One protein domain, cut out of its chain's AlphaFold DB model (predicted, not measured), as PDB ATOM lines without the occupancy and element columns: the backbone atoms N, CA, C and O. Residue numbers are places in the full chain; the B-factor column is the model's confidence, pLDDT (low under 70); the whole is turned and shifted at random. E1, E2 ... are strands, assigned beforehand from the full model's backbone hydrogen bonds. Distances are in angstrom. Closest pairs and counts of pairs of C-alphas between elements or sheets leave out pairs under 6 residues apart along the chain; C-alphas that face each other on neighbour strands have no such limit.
ATOM      1  N   TYR A   4     156.950 117.486 182.198       84.50
ATOM      2  CA  TYR A   4     157.307 118.518 181.231       84.50
ATOM      3  C   TYR A   4     158.564 118.146 180.446       84.50
ATOM      4  O   TYR A   4     159.469 117.496 180.974       84.50
ATOM      5  N   THR A   5     158.623 118.624 179.211       88.38
ATOM      6  CA  THR A   5     159.786 118.611 178.328       88.38
ATOM      7  C   THR A   5     160.158 120.053 178.014       88.38
ATOM      8  O   THR A   5     159.305 120.836 177.597       88.38
ATOM      9  N   ILE A   6     161.424 120.403 178.228       86.44
ATOM     10  CA  ILE A   6     161.969 121.726 177.902       86.44
ATOM     11  C   ILE A   6     162.266 121.781 176.408       86.44
ATOM     12  O   ILE A   6     162.712 120.792 175.824       86.44
ATOM     13  N   ILE A   7     162.041 122.945 175.812       88.94
ATOM     14  CA  ILE A   7     162.350 123.215 174.417       88.94
ATOM     15  C   ILE A   7     163.319 124.393 174.400       88.94
ATOM     16  O   ILE A   7     162.981 125.495 174.825       88.94
ATOM     17  N   SER A   8     164.540 124.133 173.942       84.12
ATOM     18  CA  SER A   8     165.592 125.145 173.857       84.12
ATOM     19  C   SER A   8     165.619 125.787 172.473       84.12
ATOM     20  O   SER A   8     165.219 125.170 171.483       84.12
ATOM     21  N   GLU A   9     166.157 127.004 172.394       86.25
ATOM     22  CA  GLU A   9     166.443 127.690 171.128       86.25
ATOM     23  C   GLU A   9     167.180 126.754 170.152       86.25
ATOM     24  O   GLU A   9     168.178 126.113 170.503       86.25
ATOM     25  N   GLY A  10     166.653 126.631 168.932       84.50
ATOM     26  CA  GLY A  10     167.218 125.771 167.886       84.50
ATOM     27  C   GLY A  10     167.142 124.257 168.145       84.50
ATOM     28  O   GLY A  10     167.666 123.486 167.343       84.50
ATOM     29  N   SER A  11     166.502 123.814 169.233       87.81
ATOM     30  CA  SER A  11     166.340 122.397 169.591       87.81
ATOM     31  C   SER A  11     164.865 121.995 169.500       87.81
ATOM     32  O   SER A  11     164.129 122.159 170.477       87.81
ATOM     33  N   PRO A  12     164.398 121.505 168.337       88.19
ATOM     34  CA  PRO A  12     162.992 121.196 168.141       88.19
ATOM     35  C   PRO A  12     162.539 119.987 168.968       88.19
ATOM     36  O   PRO A  12     163.283 119.026 169.161       88.19
ATOM     37  N   LEU A  13     161.278 120.022 169.395       88.38
ATOM     38  CA  LEU A  13     160.550 118.874 169.914       88.38
ATOM     39  C   LEU A  13     159.553 118.382 168.868       88.38
ATOM     40  O   LEU A  13     158.522 119.012 168.623       88.38
ATOM     41  N   ASP A  14     159.851 117.218 168.314       86.88
ATOM     42  CA  ASP A  14     159.014 116.541 167.336       86.88
ATOM     43  C   ASP A  14     157.784 115.910 168.001       86.88
ATOM     44  O   ASP A  14     157.885 115.139 168.960       86.88
ATOM     45  N   ILE A  15     156.603 116.232 167.475       81.00
ATOM     46  CA  ILE A  15     155.317 115.712 167.931       81.00
ATOM     47  C   ILE A  15     154.561 115.066 166.766       81.00
ATOM     48  O   ILE A  15     154.385 115.628 165.683       81.00
ATOM     49  N   ILE A  16     154.084 113.847 166.995       72.44
ATOM     50  CA  ILE A  16     153.247 113.123 166.037       72.44
ATOM     51  C   ILE A  16     151.796 113.329 166.465       72.44
ATOM     52  O   ILE A  16     151.391 112.853 167.526       72.44
ATOM     53  N   GLY A  17     151.017 114.045 165.656       62.00
ATOM     54  CA  GLY A  17     149.617 114.352 165.945       62.00
ATOM     55  C   GLY A  17     148.750 114.240 164.695       62.00
ATOM     56  O   GLY A  17     148.943 114.983 163.740       62.00
ATOM     57  N   GLY A  18     147.771 113.328 164.699       65.50
ATOM     58  CA  GLY A  18     146.800 113.182 163.605       65.50
ATOM     59  C   GLY A  18     147.432 112.878 162.236       65.50
ATOM     60  O   GLY A  18     148.347 112.065 162.128       65.50
ATOM     61  N   THR A  19     146.917 113.512 161.177       66.50
ATOM     62  CA  THR A  19     147.465 113.473 159.806       66.50
ATOM     63  C   THR A  19     148.541 114.545 159.626       66.50
ATOM     64  O   THR A  19     148.291 115.588 159.024       66.50
ATOM     65  N   GLY A  20     149.734 114.319 160.173       72.75
ATOM     66  CA  GLY A  20     150.878 115.208 159.969       72.75
ATOM     67  C   GLY A  20     152.014 114.987 160.962       72.75
ATOM     68  O   GLY A  20     151.834 114.368 162.010       72.75
ATOM     69  N   SER A  21     153.195 115.504 160.619       84.19
ATOM     70  CA  SER A  21     154.308 115.658 161.565       84.19
ATOM     71  C   SER A  21     154.410 117.125 161.955       84.19
ATOM     72  O   SER A  21     154.499 117.995 161.084       84.19
ATOM     73  N   PHE A  22     154.367 117.387 163.255       86.50
ATOM     74  CA  PHE A  22     154.454 118.725 163.818       86.50
ATOM     75  C   PHE A  22     155.686 118.816 164.705       86.50
ATOM     76  O   PHE A  22     156.203 117.805 165.170       86.50
ATOM     77  N   ARG A  23     156.148 120.025 164.986       88.50
ATOM     78  CA  ARG A  23     157.178 120.232 165.997       88.50
ATOM     79  C   ARG A  23     157.037 121.588 166.643       88.50
ATOM     80  O   ARG A  23     156.574 122.537 166.014       88.50
ATOM     81  N   TYR A  24     157.494 121.660 167.876       90.44
ATOM     82  CA  TYR A  24     157.707 122.916 168.569       90.44
ATOM     83  C   TYR A  24     159.183 123.292 168.496       90.44
ATOM     84  O   TYR A  24     160.040 122.432 168.688       90.44
ATOM     85  N   ILE A  25     159.497 124.553 168.218       90.19
ATOM     86  CA  ILE A  25     160.872 125.065 168.218       90.19
ATOM     87  C   ILE A  25     160.889 126.493 168.752       90.19
ATOM     88  O   ILE A  25     159.995 127.275 168.442       90.19
ATOM     89  N   VAL A  26     161.905 126.832 169.542       90.06
ATOM     90  CA  VAL A  26     162.114 128.210 169.997       90.06
ATOM     91  C   VAL A  26     163.059 128.915 169.028       90.06
ATOM     92  O   VAL A  26     164.118 128.365 168.698       90.06
ATOM     93  N   ILE A  27     162.639 130.081 168.528       87.56
ATOM     94  CA  ILE A  27     163.400 130.918 167.596       87.56
ATOM     95  C   ILE A  27     163.331 132.369 168.045       87.56
ATOM     96  O   ILE A  27     162.257 132.952 168.163       87.56
ATOM     97  N   SER A  28     164.498 132.971 168.256       87.56
ATOM     98  CA  SER A  28     164.636 134.321 168.804       87.56
ATOM     99  C   SER A  28     163.803 134.520 170.076       87.56
ATOM    100  O   SER A  28     163.223 135.584 170.280       87.56
ATOM    101  N   GLY A  29     163.728 133.484 170.920       85.25
ATOM    102  CA  GLY A  29     162.958 133.495 172.164       85.25
ATOM    103  C   GLY A  29     161.457 133.230 172.016       85.25
ATOM    104  O   GLY A  29     160.825 132.928 173.021       85.25
ATOM    105  N   ALA A  30     160.874 133.263 170.815       88.06
ATOM    106  CA  ALA A  30     159.465 132.925 170.598       88.06
ATOM    107  C   ALA A  30     159.282 131.425 170.336       88.06
ATOM    108  O   ALA A  30     160.138 130.779 169.733       88.06
ATOM    109  N   MET A  31     158.155 130.860 170.768       91.12
ATOM    110  CA  MET A  31     157.799 129.473 170.475       91.12
ATOM    111  C   MET A  31     157.023 129.383 169.167       91.12
ATOM    112  O   MET A  31     155.961 129.980 169.027       91.12
ATOM    113  N   HIS A  32     157.497 128.550 168.249       91.19
ATOM    114  CA  HIS A  32     156.859 128.295 166.966       91.19
ATOM    115  C   HIS A  32     156.310 126.871 166.906       91.19
ATOM    116  O   HIS A  32     157.029 125.904 167.180       91.19
ATOM    117  N   LEU A  33     155.049 126.735 166.493       90.56
ATOM    118  CA  LEU A  33     154.481 125.460 166.065       90.56
ATOM    119  C   LEU A  33     154.644 125.336 164.552       90.56
ATOM    120  O   LEU A  33     154.080 126.122 163.791       90.56
ATOM    121  N   ARG A  34     155.374 124.311 164.117       90.00
ATOM    122  CA  ARG A  34     155.632 124.033 162.703       90.00
ATOM    123  C   ARG A  34     154.983 122.744 162.253       90.00
ATOM    124  O   ARG A  34     154.961 121.769 163.002       90.00
ATOM    125  N   GLN A  35     154.537 122.715 161.005       87.31
ATOM    126  CA  GLN A  35     154.081 121.507 160.323       87.31
ATOM    127  C   GLN A  35     155.018 121.172 159.166       87.31
ATOM    128  O   GLN A  35     155.512 122.067 158.478       87.31
ATOM    129  N   THR A  36     155.279 119.883 158.952       85.50
ATOM    130  CA  THR A  36     156.044 119.434 157.782       85.50
ATOM    131  C   THR A  36     155.262 119.691 156.488       85.50
ATOM    132  O   THR A  36     154.059 119.432 156.415       85.50
ATOM    133  N   LYS A  37     155.945 120.169 155.447       79.44
ATOM    134  CA  LYS A  37     155.394 120.378 154.095       79.44
ATOM    135  C   LYS A  37     155.227 119.093 153.299       79.44
ATOM    136  O   LYS A  37     154.534 119.075 152.285       79.44
ATOM    137  N   THR A  38     155.921 118.035 153.702       70.38
ATOM    138  CA  THR A  38     156.029 116.794 152.934       70.38
ATOM    139  C   THR A  38     155.587 115.606 153.780       70.38
ATOM    140  O   THR A  38     155.757 115.590 154.995       70.38
ATOM    141  N   GLU A  39     155.061 114.558 153.144       62.06
ATOM    142  CA  GLU A  39     154.738 113.303 153.845       62.06
ATOM    143  C   GLU A  39     155.983 112.608 154.441       62.06
ATOM    144  O   GLU A  39     155.843 111.690 155.245       62.06
ATOM    145  N   THR A  40     157.203 113.051 154.103       59.22
ATOM    146  CA  THR A  40     158.476 112.489 154.593       59.22
ATOM    147  C   THR A  40     158.805 112.775 156.069       59.22
ATOM    148  O   THR A  40     159.847 112.339 156.556       59.22
ATOM    149  N   GLY A  41     157.918 113.420 156.830       62.81
ATOM    150  CA  GLY A  41     158.026 113.498 158.292       62.81
ATOM    151  C   GLY A  41     159.148 114.419 158.788       62.81
ATOM    152  O   GLY A  41     159.234 115.566 158.355       62.81
ATOM    153  N   PHE A  42     159.982 113.926 159.717       66.94
ATOM    154  CA  PHE A  42     160.996 114.705 160.459       66.94
ATOM    155  C   PHE A  42     162.378 114.800 159.788       66.94
ATOM    156  O   PHE A  42     163.282 115.425 160.331       66.94
ATOM    157  N   THR A  43     162.587 114.187 158.620       68.12
ATOM    158  CA  THR A  43     163.918 114.136 157.976       68.12
ATOM    159  C   THR A  43     164.228 115.342 157.078       68.12
ATOM    160  O   THR A  43     165.211 115.314 156.340       68.12
ATOM    161  N   GLY A  44     163.368 116.365 157.083       67.81
ATOM    162  CA  GLY A  44     163.500 117.568 156.260       67.81
ATOM    163  C   GLY A  44     164.496 118.603 156.802       67.81
ATOM    164  O   GLY A  44     164.899 118.564 157.962       67.81
ATOM    165  N   SER A  45     164.881 119.558 155.957       71.88
ATOM    166  CA  SER A  45     165.781 120.673 156.274       71.88
ATOM    167  C   SER A  45     165.041 121.876 156.875       71.88
ATOM    168  O   SER A  45     163.945 122.248 156.442       71.88
ATOM    169  N   GLU A  46     165.680 122.531 157.847       71.06
ATOM    170  CA  GLU A  46     165.196 123.751 158.505       71.06
ATOM    171  C   GLU A  46     164.923 124.883 157.497       71.06
ATOM    172  O   GLU A  46     165.744 125.147 156.618       71.06
ATOM    173  N   GLY A  47     163.766 125.548 157.597       66.88
ATOM    174  CA  GLY A  47     163.366 126.643 156.698       66.88
ATOM    175  C   GLY A  47     162.957 126.233 155.273       66.88
ATOM    176  O   GLY A  47     162.468 127.071 154.517       66.88
ATOM    177  N   VAL A  48     163.111 124.958 154.901       75.50
ATOM    178  CA  VAL A  48     162.670 124.429 153.601       75.50
ATOM    179  C   VAL A  48     161.410 123.601 153.776       75.50
ATOM    180  O   VAL A  48     160.389 123.943 153.187       75.50
ATOM    181  N   ASP A  49     161.461 122.584 154.636       80.69
ATOM    182  CA  ASP A  49     160.437 121.536 154.742       80.69
ATOM    183  C   ASP A  49     159.389 121.794 155.826       80.69
ATOM    184  O   ASP A  49     158.562 120.932 156.110       80.69
ATOM    185  N   TRP A  50     159.407 122.983 156.424       85.00
ATOM    186  CA  TRP A  50     158.553 123.340 157.549       85.00
ATOM    187  C   TRP A  50     157.811 124.640 157.268       85.00
ATOM    188  O   TRP A  50     158.413 125.597 156.775       85.00
ATOM    189  N   ASP A  51     156.522 124.657 157.586       87.81
ATOM    190  CA  ASP A  51     155.691 125.858 157.623       87.81
ATOM    191  C   ASP A  51     155.392 126.236 159.070       87.81
ATOM    192  O   ASP A  51     155.034 125.370 159.873       87.81
ATOM    193  N   ASP A  52     155.536 127.522 159.391       89.31
ATOM    194  CA  ASP A  52     155.061 128.090 160.652       89.31
ATOM    195  C   ASP A  52     153.533 128.161 160.628       89.31
ATOM    196  O   ASP A  52     152.934 128.776 159.744       89.31
ATOM    197  N   ILE A  53     152.910 127.492 161.594       89.25
ATOM    198  CA  ILE A  53     151.455 127.416 161.748       89.25
ATOM    199  C   ILE A  53     150.984 128.390 162.817       89.25
ATOM    200  O   ILE A  53     149.928 129.003 162.670       89.25
ATOM    201  N   ASP A  54     151.761 128.507 163.890       90.00
ATOM    202  CA  ASP A  54     151.444 129.364 165.020       90.00
ATOM    203  C   ASP A  54     152.726 129.871 165.683       90.00
ATOM    204  O   ASP A  54     153.769 129.207 165.638       90.00
ATOM    205  N   GLU A  55     152.627 131.035 166.311       90.88
ATOM    206  CA  GLU A  55     153.716 131.685 167.032       90.88
ATOM    207  C   GLU A  55     153.193 132.196 168.372       90.88
ATOM    208  O   GLU A  55     152.205 132.929 168.451       90.88
ATOM    209  N   TYR A  56     153.901 131.833 169.431       88.31
ATOM    210  CA  TYR A  56     153.660 132.313 170.776       88.31
ATOM    211  C   TYR A  56     154.836 133.198 171.185       88.31
ATOM    212  O   TYR A  56     155.969 132.731 171.322       88.31
ATOM    213  N   ALA A  57     154.562 134.490 171.362       82.81
ATOM    214  CA  ALA A  57     155.564 135.460 171.783       82.81
ATOM    215  C   ALA A  57     156.019 135.207 173.230       82.81
ATOM    216  O   ALA A  57     155.223 134.812 174.083       82.81
ATOM    217  N   ASP A  58     157.297 135.475 173.500       73.44
ATOM    218  CA  ASP A  58     157.867 135.448 174.848       73.44
ATOM    219  C   ASP A  58     157.304 136.592 175.696       73.44
ATOM    220  O   ASP A  58     157.447 137.767 175.346       73.44
ATOM    221  N   SER A  59     156.661 136.251 176.810       64.88
ATOM    222  CA  SER A  59     156.140 137.216 177.773       64.88
ATOM    223  C   SER A  59     157.097 137.515 178.934       64.88
ATOM    224  O   SER A  59     156.839 138.484 179.654       64.88
ATOM    225  N   GLY A  60     158.196 136.770 179.140       61.34
ATOM    226  CA  GLY A  60     158.924 136.887 180.412       61.34
ATOM    227  C   GLY A  60     160.315 136.267 180.579       61.34
ATOM    228  O   GLY A  60     160.936 136.531 181.611       61.34
ATOM    229  N   GLY A  61     160.882 135.515 179.634       64.12
ATOM    230  CA  GLY A  61     162.199 134.917 179.905       64.12
ATOM    231  C   GLY A  61     162.775 133.939 178.889       64.12
ATOM    232  O   GLY A  61     163.887 133.455 179.101       64.12
ATOM    233  N   GLY A  62     162.067 133.653 177.798       76.50
ATOM    234  CA  GLY A  62     162.605 132.960 176.625       76.50
ATOM    235  C   GLY A  62     162.836 131.457 176.784       76.50
ATOM    236  O   GLY A  62     163.315 130.818 175.843       76.50
ATOM    237  N   VAL A  63     162.499 130.865 177.936       85.25
ATOM    238  CA  VAL A  63     162.577 129.415 178.147       85.25
ATOM    239  C   VAL A  63     161.181 128.823 178.114       85.25
ATOM    240  O   VAL A  63     160.284 129.233 178.851       85.25
ATOM    241  N   TRP A  64     161.020 127.796 177.289       88.75
ATOM    242  CA  TRP A  64     159.729 127.184 177.033       88.75
ATOM    243  C   TRP A  64     159.703 125.727 177.445       88.75
ATOM    244  O   TRP A  64     160.692 124.993 177.344       88.75
ATOM    245  N   ARG A  65     158.527 125.276 177.867       88.56
ATOM    246  CA  ARG A  65     158.283 123.865 178.137       88.56
ATOM    247  C   ARG A  65     156.871 123.471 177.759       88.56
ATOM    248  O   ARG A  65     155.940 124.272 177.749       88.56
ATOM    249  N   VAL A  66     156.724 122.184 177.521       89.44
ATOM    250  CA  VAL A  66     155.460 121.554 177.190       89.44
ATOM    251  C   VAL A  66     155.241 120.342 178.068       89.44
ATOM    252  O   VAL A  66     156.179 119.597 178.340       89.44
ATOM    253  N   GLY A  67     154.012 120.102 178.507       87.56
ATOM    254  CA  GLY A  67     153.741 118.928 179.322       87.56
ATOM    255  C   GLY A  67     152.287 118.696 179.665       87.56
ATOM    256  O   GLY A  67     151.388 119.368 179.164       87.56
ATOM    257  N   VAL A  68     152.068 117.715 180.537       84.19
ATOM    258  CA  VAL A  68     150.740 117.361 181.041       84.19
ATOM    259  C   VAL A  68     150.645 117.678 182.526       84.19
ATOM    260  O   VAL A  68     151.438 117.186 183.335       84.19
ATOM    261  N   ARG A  69     149.619 118.451 182.886       86.12
ATOM    262  CA  ARG A  69     149.249 118.792 184.263       86.12
ATOM    263  C   ARG A  69     147.729 118.820 184.384       86.12
ATOM    264  O   ARG A  69     147.047 119.400 183.545       86.12
ATOM    265  N   ASP A  70     147.201 118.168 185.416       85.06
ATOM    266  CA  ASP A  70     145.766 118.141 185.735       85.06
ATOM    267  C   ASP A  70     144.859 117.751 184.554       85.06
ATOM    268  O   ASP A  70     143.834 118.382 184.312       85.06
ATOM    269  N   LEU A  71     145.244 116.712 183.797       84.75
ATOM    270  CA  LEU A  71     144.542 116.227 182.591       84.75
ATOM    271  C   LEU A  71     144.460 117.245 181.439       84.75
ATOM    272  O   LEU A  71     143.631 117.109 180.540       84.75
ATOM    273  N   HIS A  72     145.330 118.251 181.453       84.06
ATOM    274  CA  HIS A  72     145.474 119.212 180.373       84.06
ATOM    275  C   HIS A  72     146.898 119.171 179.838       84.06
ATOM    276  O   HIS A  72     147.866 119.078 180.600       84.06
ATOM    277  N   TRP A  73     147.014 119.278 178.523       86.06
ATOM    278  CA  TRP A  73     148.257 119.645 177.877       86.06
ATOM    279  C   TRP A  73     148.496 121.142 178.083       86.06
ATOM    280  O   TRP A  73     147.553 121.935 178.011       86.06
ATOM    281  N   ARG A  74     149.737 121.520 178.377       88.56
ATOM    282  CA  ARG A  74     150.148 122.881 178.728       88.56
ATOM    283  C   ARG A  74     151.383 123.275 177.926       88.56
ATOM    284  O   ARG A  74     152.331 122.492 177.857       88.56
ATOM    285  N   LEU A  75     151.359 124.489 177.384       89.31
ATOM    286  CA  LEU A  75     152.531 125.222 176.914       89.31
ATOM    287  C   LEU A  75     152.790 126.358 177.898       89.31
ATOM    288  O   LEU A  75     151.910 127.201 178.089       89.31
ATOM    289  N   ASP A  76     153.976 126.368 178.496       88.88
ATOM    290  CA  ASP A  76     154.374 127.384 179.463       88.88
ATOM    291  C   ASP A  76     155.659 128.094 179.008       88.88
ATOM    292  O   ASP A  76     156.537 127.470 178.401       88.88
ATOM    293  N   CYS A  77     155.771 129.378 179.351       87.75
ATOM    294  CA  CYS A  77     156.979 130.194 179.208       87.75
ATOM    295  C   CYS A  77     157.450 130.667 180.590       87.75
ATOM    296  O   CYS A  77     156.636 130.803 181.509       87.75
ATOM    297  N   THR A  78     158.748 130.904 180.767       84.69
ATOM    298  CA  THR A  78     159.264 131.510 181.997       84.69
ATOM    299  C   THR A  78     158.824 132.970 182.136       84.69
ATOM    300  O   THR A  78     158.841 133.735 181.178       84.69
ATOM    301  N   ILE A  79     158.425 133.370 183.348       77.88
ATOM    302  CA  ILE A  79     158.079 134.763 183.710       77.88
ATOM    303  C   ILE A  79     159.316 135.527 184.187       77.88
ATOM    304  O   ILE A  79     159.405 136.750 184.079       77.88
ATOM    305  N   THR A  80     160.250 134.804 184.794       68.94
ATOM    306  CA  THR A  80     161.478 135.339 185.365       68.94
ATOM    307  C   THR A  80     162.659 134.716 184.624       68.94
ATOM    308  O   THR A  80     162.579 133.587 184.149       68.94
ATOM    309  N   GLY A  81     163.800 135.411 184.546       63.22
ATOM    310  CA  GLY A  81     165.051 134.846 184.005       63.22
ATOM    311  C   GLY A  81     165.668 133.750 184.889       63.22
ATOM    312  O   GLY A  81     166.880 133.551 184.877       63.22
ATOM    313  N   ILE A  82     164.852 133.120 185.735       59.44
ATOM    314  CA  ILE A  82     165.215 131.989 186.564       59.44
ATOM    315  C   ILE A  82     164.909 130.760 185.714       59.44
ATOM    316  O   ILE A  82     163.781 130.556 185.278       59.44
ATOM    317  N   ASP A  83     165.940 129.961 185.458       61.62
ATOM    318  CA  ASP A  83     165.818 128.690 184.752       61.62
ATOM    319  C   ASP A  83     164.968 127.677 185.573       61.62
ATOM    320  O   ASP A  83     164.123 128.005 186.404       61.62
ATOM    321  N   PHE A  84     165.215 126.383 185.390       59.62
ATOM    322  CA  PHE A  84     164.437 125.251 185.910       59.62
ATOM    323  C   PHE A  84     164.250 125.149 187.447       59.62
ATOM    324  O   PHE A  84     163.608 124.215 187.923       59.62
ATOM    325  N   SER A  85     164.799 126.061 188.252       65.50
ATOM    326  CA  SER A  85     164.606 126.079 189.712       65.50
ATOM    327  C   SER A  85     163.342 126.810 190.175       65.50
ATOM    328  O   SER A  85     163.099 126.866 191.380       65.50
ATOM    329  N   GLY A  86     162.586 127.404 189.251       64.00
ATOM    330  CA  GLY A  86     161.408 128.204 189.570       64.00
ATOM    331  C   GLY A  86     160.191 127.404 190.059       64.00
ATOM    332  O   GLY A  86     159.999 126.241 189.701       64.00
ATOM    333  N   ASP A  87     159.356 128.048 190.872       73.75
ATOM    334  CA  ASP A  87     158.053 127.560 191.317       73.75
ATOM    335  C   ASP A  87     157.020 127.679 190.185       73.75
ATOM    336  O   ASP A  87     156.884 128.702 189.515       73.75
ATOM    337  N   GLU A  88     156.246 126.617 190.009       71.81
ATOM    338  CA  GLU A  88     155.234 126.419 188.979       71.81
ATOM    339  C   GLU A  88     154.211 127.559 188.843       71.81
ATOM    340  O   GLU A  88     153.701 127.792 187.753       71.81
ATOM    341  N   ASN A  89     153.877 128.235 189.944       69.69
ATOM    342  CA  ASN A  89     152.880 129.314 189.957       69.69
ATOM    343  C   ASN A  89     153.495 130.718 190.006       69.69
ATOM    344  O   ASN A  89     152.755 131.702 190.017       69.69
ATOM    345  N   THR A  90     154.822 130.810 190.092       73.81
ATOM    346  CA  THR A  90     155.538 132.080 190.279       73.81
ATOM    347  C   THR A  90     156.437 132.389 189.093       73.81
ATOM    348  O   THR A  90     156.510 133.534 188.659       73.81
ATOM    349  N   ASP A  91     157.091 131.365 188.553       78.00
ATOM    350  CA  ASP A  91     158.146 131.505 187.554       78.00
ATOM    351  C   ASP A  91     157.714 131.040 186.161       78.00
ATOM    352  O   ASP A  91     158.458 131.228 185.203       78.00
ATOM    353  N   TRP A  92     156.509 130.476 186.032       83.25
ATOM    354  CA  TRP A  92     155.969 129.966 184.772       83.25
ATOM    355  C   TRP A  92     154.586 130.543 184.481       83.25
ATOM    356  O   TRP A  92     153.682 130.488 185.317       83.25
ATOM    357  N   GLU A  93     154.409 131.056 183.269       86.50
ATOM    358  CA  GLU A  93     153.123 131.502 182.744       86.50
ATOM    359  C   GLU A  93     152.586 130.460 181.775       86.50
ATOM    360  O   GLU A  93     153.290 130.011 180.869       86.50
ATOM    361  N   ASN A  94     151.317 130.093 181.940       87.25
ATOM    362  CA  ASN A  94     150.658 129.231 180.978       87.25
ATOM    363  C   ASN A  94     150.174 130.044 179.775       87.25
ATOM    364  O   ASN A  94     149.255 130.848 179.901       87.25
ATOM    365  N   ILE A  95     150.748 129.763 178.610       87.44
ATOM    366  CA  ILE A  95     150.421 130.447 177.358       87.44
ATOM    367  C   ILE A  95     149.252 129.763 176.645       87.44
ATOM    368  O   ILE A  95     148.363 130.424 176.110       87.44
ATOM    369  N   ALA A  96     149.217 128.427 176.667       85.19
ATOM    370  CA  ALA A  96     148.132 127.654 176.071       85.19
ATOM    371  C   ALA A  96     147.789 126.408 176.895       85.19
ATOM    372  O   ALA A  96     148.650 125.795 177.537       85.19
ATOM    373  N   GLN A  97     146.514 126.010 176.847       85.69
ATOM    374  CA  GLN A  97     146.021 124.779 177.462       85.69
ATOM    375  C   GLN A  97     145.007 124.069 176.565       85.69
ATOM    376  O   GLN A  97     144.104 124.694 176.011       85.69
ATOM    377  N   PHE A  98     145.109 122.744 176.502       81.00
ATOM    378  CA  PHE A  98     144.149 121.895 175.802       81.00
ATOM    379  C   PHE A  98     143.750 120.737 176.707       81.00
ATOM    380  O   PHE A  98     144.592 120.143 177.381       81.00
ATOM    381  N   LYS A  99     142.456 120.428 176.757       80.69
ATOM    382  CA  LYS A  99     141.972 119.268 177.502       80.69
ATOM    383  C   LYS A  99     142.350 117.996 176.743       80.69
ATOM    384  O   LYS A  99     142.142 117.943 175.532       80.69
ATOM    385  N   LEU A 100     142.905 117.020 177.462       67.00
ATOM    386  CA  LEU A 100     143.199 115.687 176.928       67.00
ATOM    387  C   LEU A 100     141.925 114.860 176.712       67.00
ATOM    388  O   LEU A 100     140.950 115.045 177.484       67.00
TER     389      LEU A 100
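Overview. This is residues 4 to 100 of the 100 residues of an uncharacterized protein of marine sediment metagenome (UniProt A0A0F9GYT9). Two strongly twisted sheets of four strands, E2 E3 E4 E5 and E1 E6 E7 E8, make a sandwich in which they are partly face to face, with their strands crossed at 48 degrees. Two long loops, residues 37 to 49 and residues 79 to 91, lie far out at opposite ends of the longest axis. The printed part has 97 residues, with no named helix and eight named strands, E1 to E8 in that order along the chain; the class is all strand. The sheets run E2, E3, E4, E5 and E1, E6, E7, E8, both antiparallel throughout. The whole is compact, with a radius of gyration of the C-alphas of 13.7 A, and spans 41 by 29 by 18 A.

Along the chain. In one sheet, E2 is residues 13 to 16, E3 residues 21 to 27, 18.8 A long, E4 residues 30 to 36, 18.9 A long, and E5 residues 50 to 56, 16.7 A long. In the other, E1 is residues 4 to 7, beginning at C-alpha 4 at (157.307, 118.518, 181.231). E6 is residues 64 to 69, 15.2 A long, and E7 residues 72 to 78, 18.5 A long. E8, residues 92 to 99, is 19.1 A long, ends at C-alpha 99 at (141.972, 119.268, 177.502), and bends by 67 degrees at residue 95.

Arrangement. E2 E3 E4 E5 is a meander, each strand the antiparallel neighbour of the one before, with E2 and E5 as edge strands. N 13 and O 24 of the hairpin E2 and E3 are 2.8 A apart, within hydrogen-bond range, as are N 32 and O 25 of the hairpin E3 and E4 at 2.8 A, and N 33 and O 54 of the hairpin E4 and E5 at 2.9 A. E6 E7 E8 is a second meander: N 74 and O 67 of the hairpin E6 and E7 are 2.8 A apart, and N 73 and O 98 of the hairpin E7 and E8 2.8 A. E1, an edge strand, is antiparallel to E6 at 163 degrees, with N 5 and O 66 2.8 A apart. Between the sheets, the closest C-alphas of E1 and E3 are those of Ile 7 and Ile 25, 6.6 A apart. The closest of E5 and E8 are those of Tyr 56 and Ile 95, 7.6 A apart. E2 and E8 are apart.

Size, cuts and confidence. The C-alphas farthest apart, those of Glu 39 and Thr 90, are 41.0 A from each other. The printed part has no cut and ends at the chain's last residue, 100. The links E4 to E5 and E7 to E8 are long, 13 residues each. Mean pLDDT of the printed part is 80.0; 22 residues are under 70, among them 39 to 44 and 80 to 86 of this model.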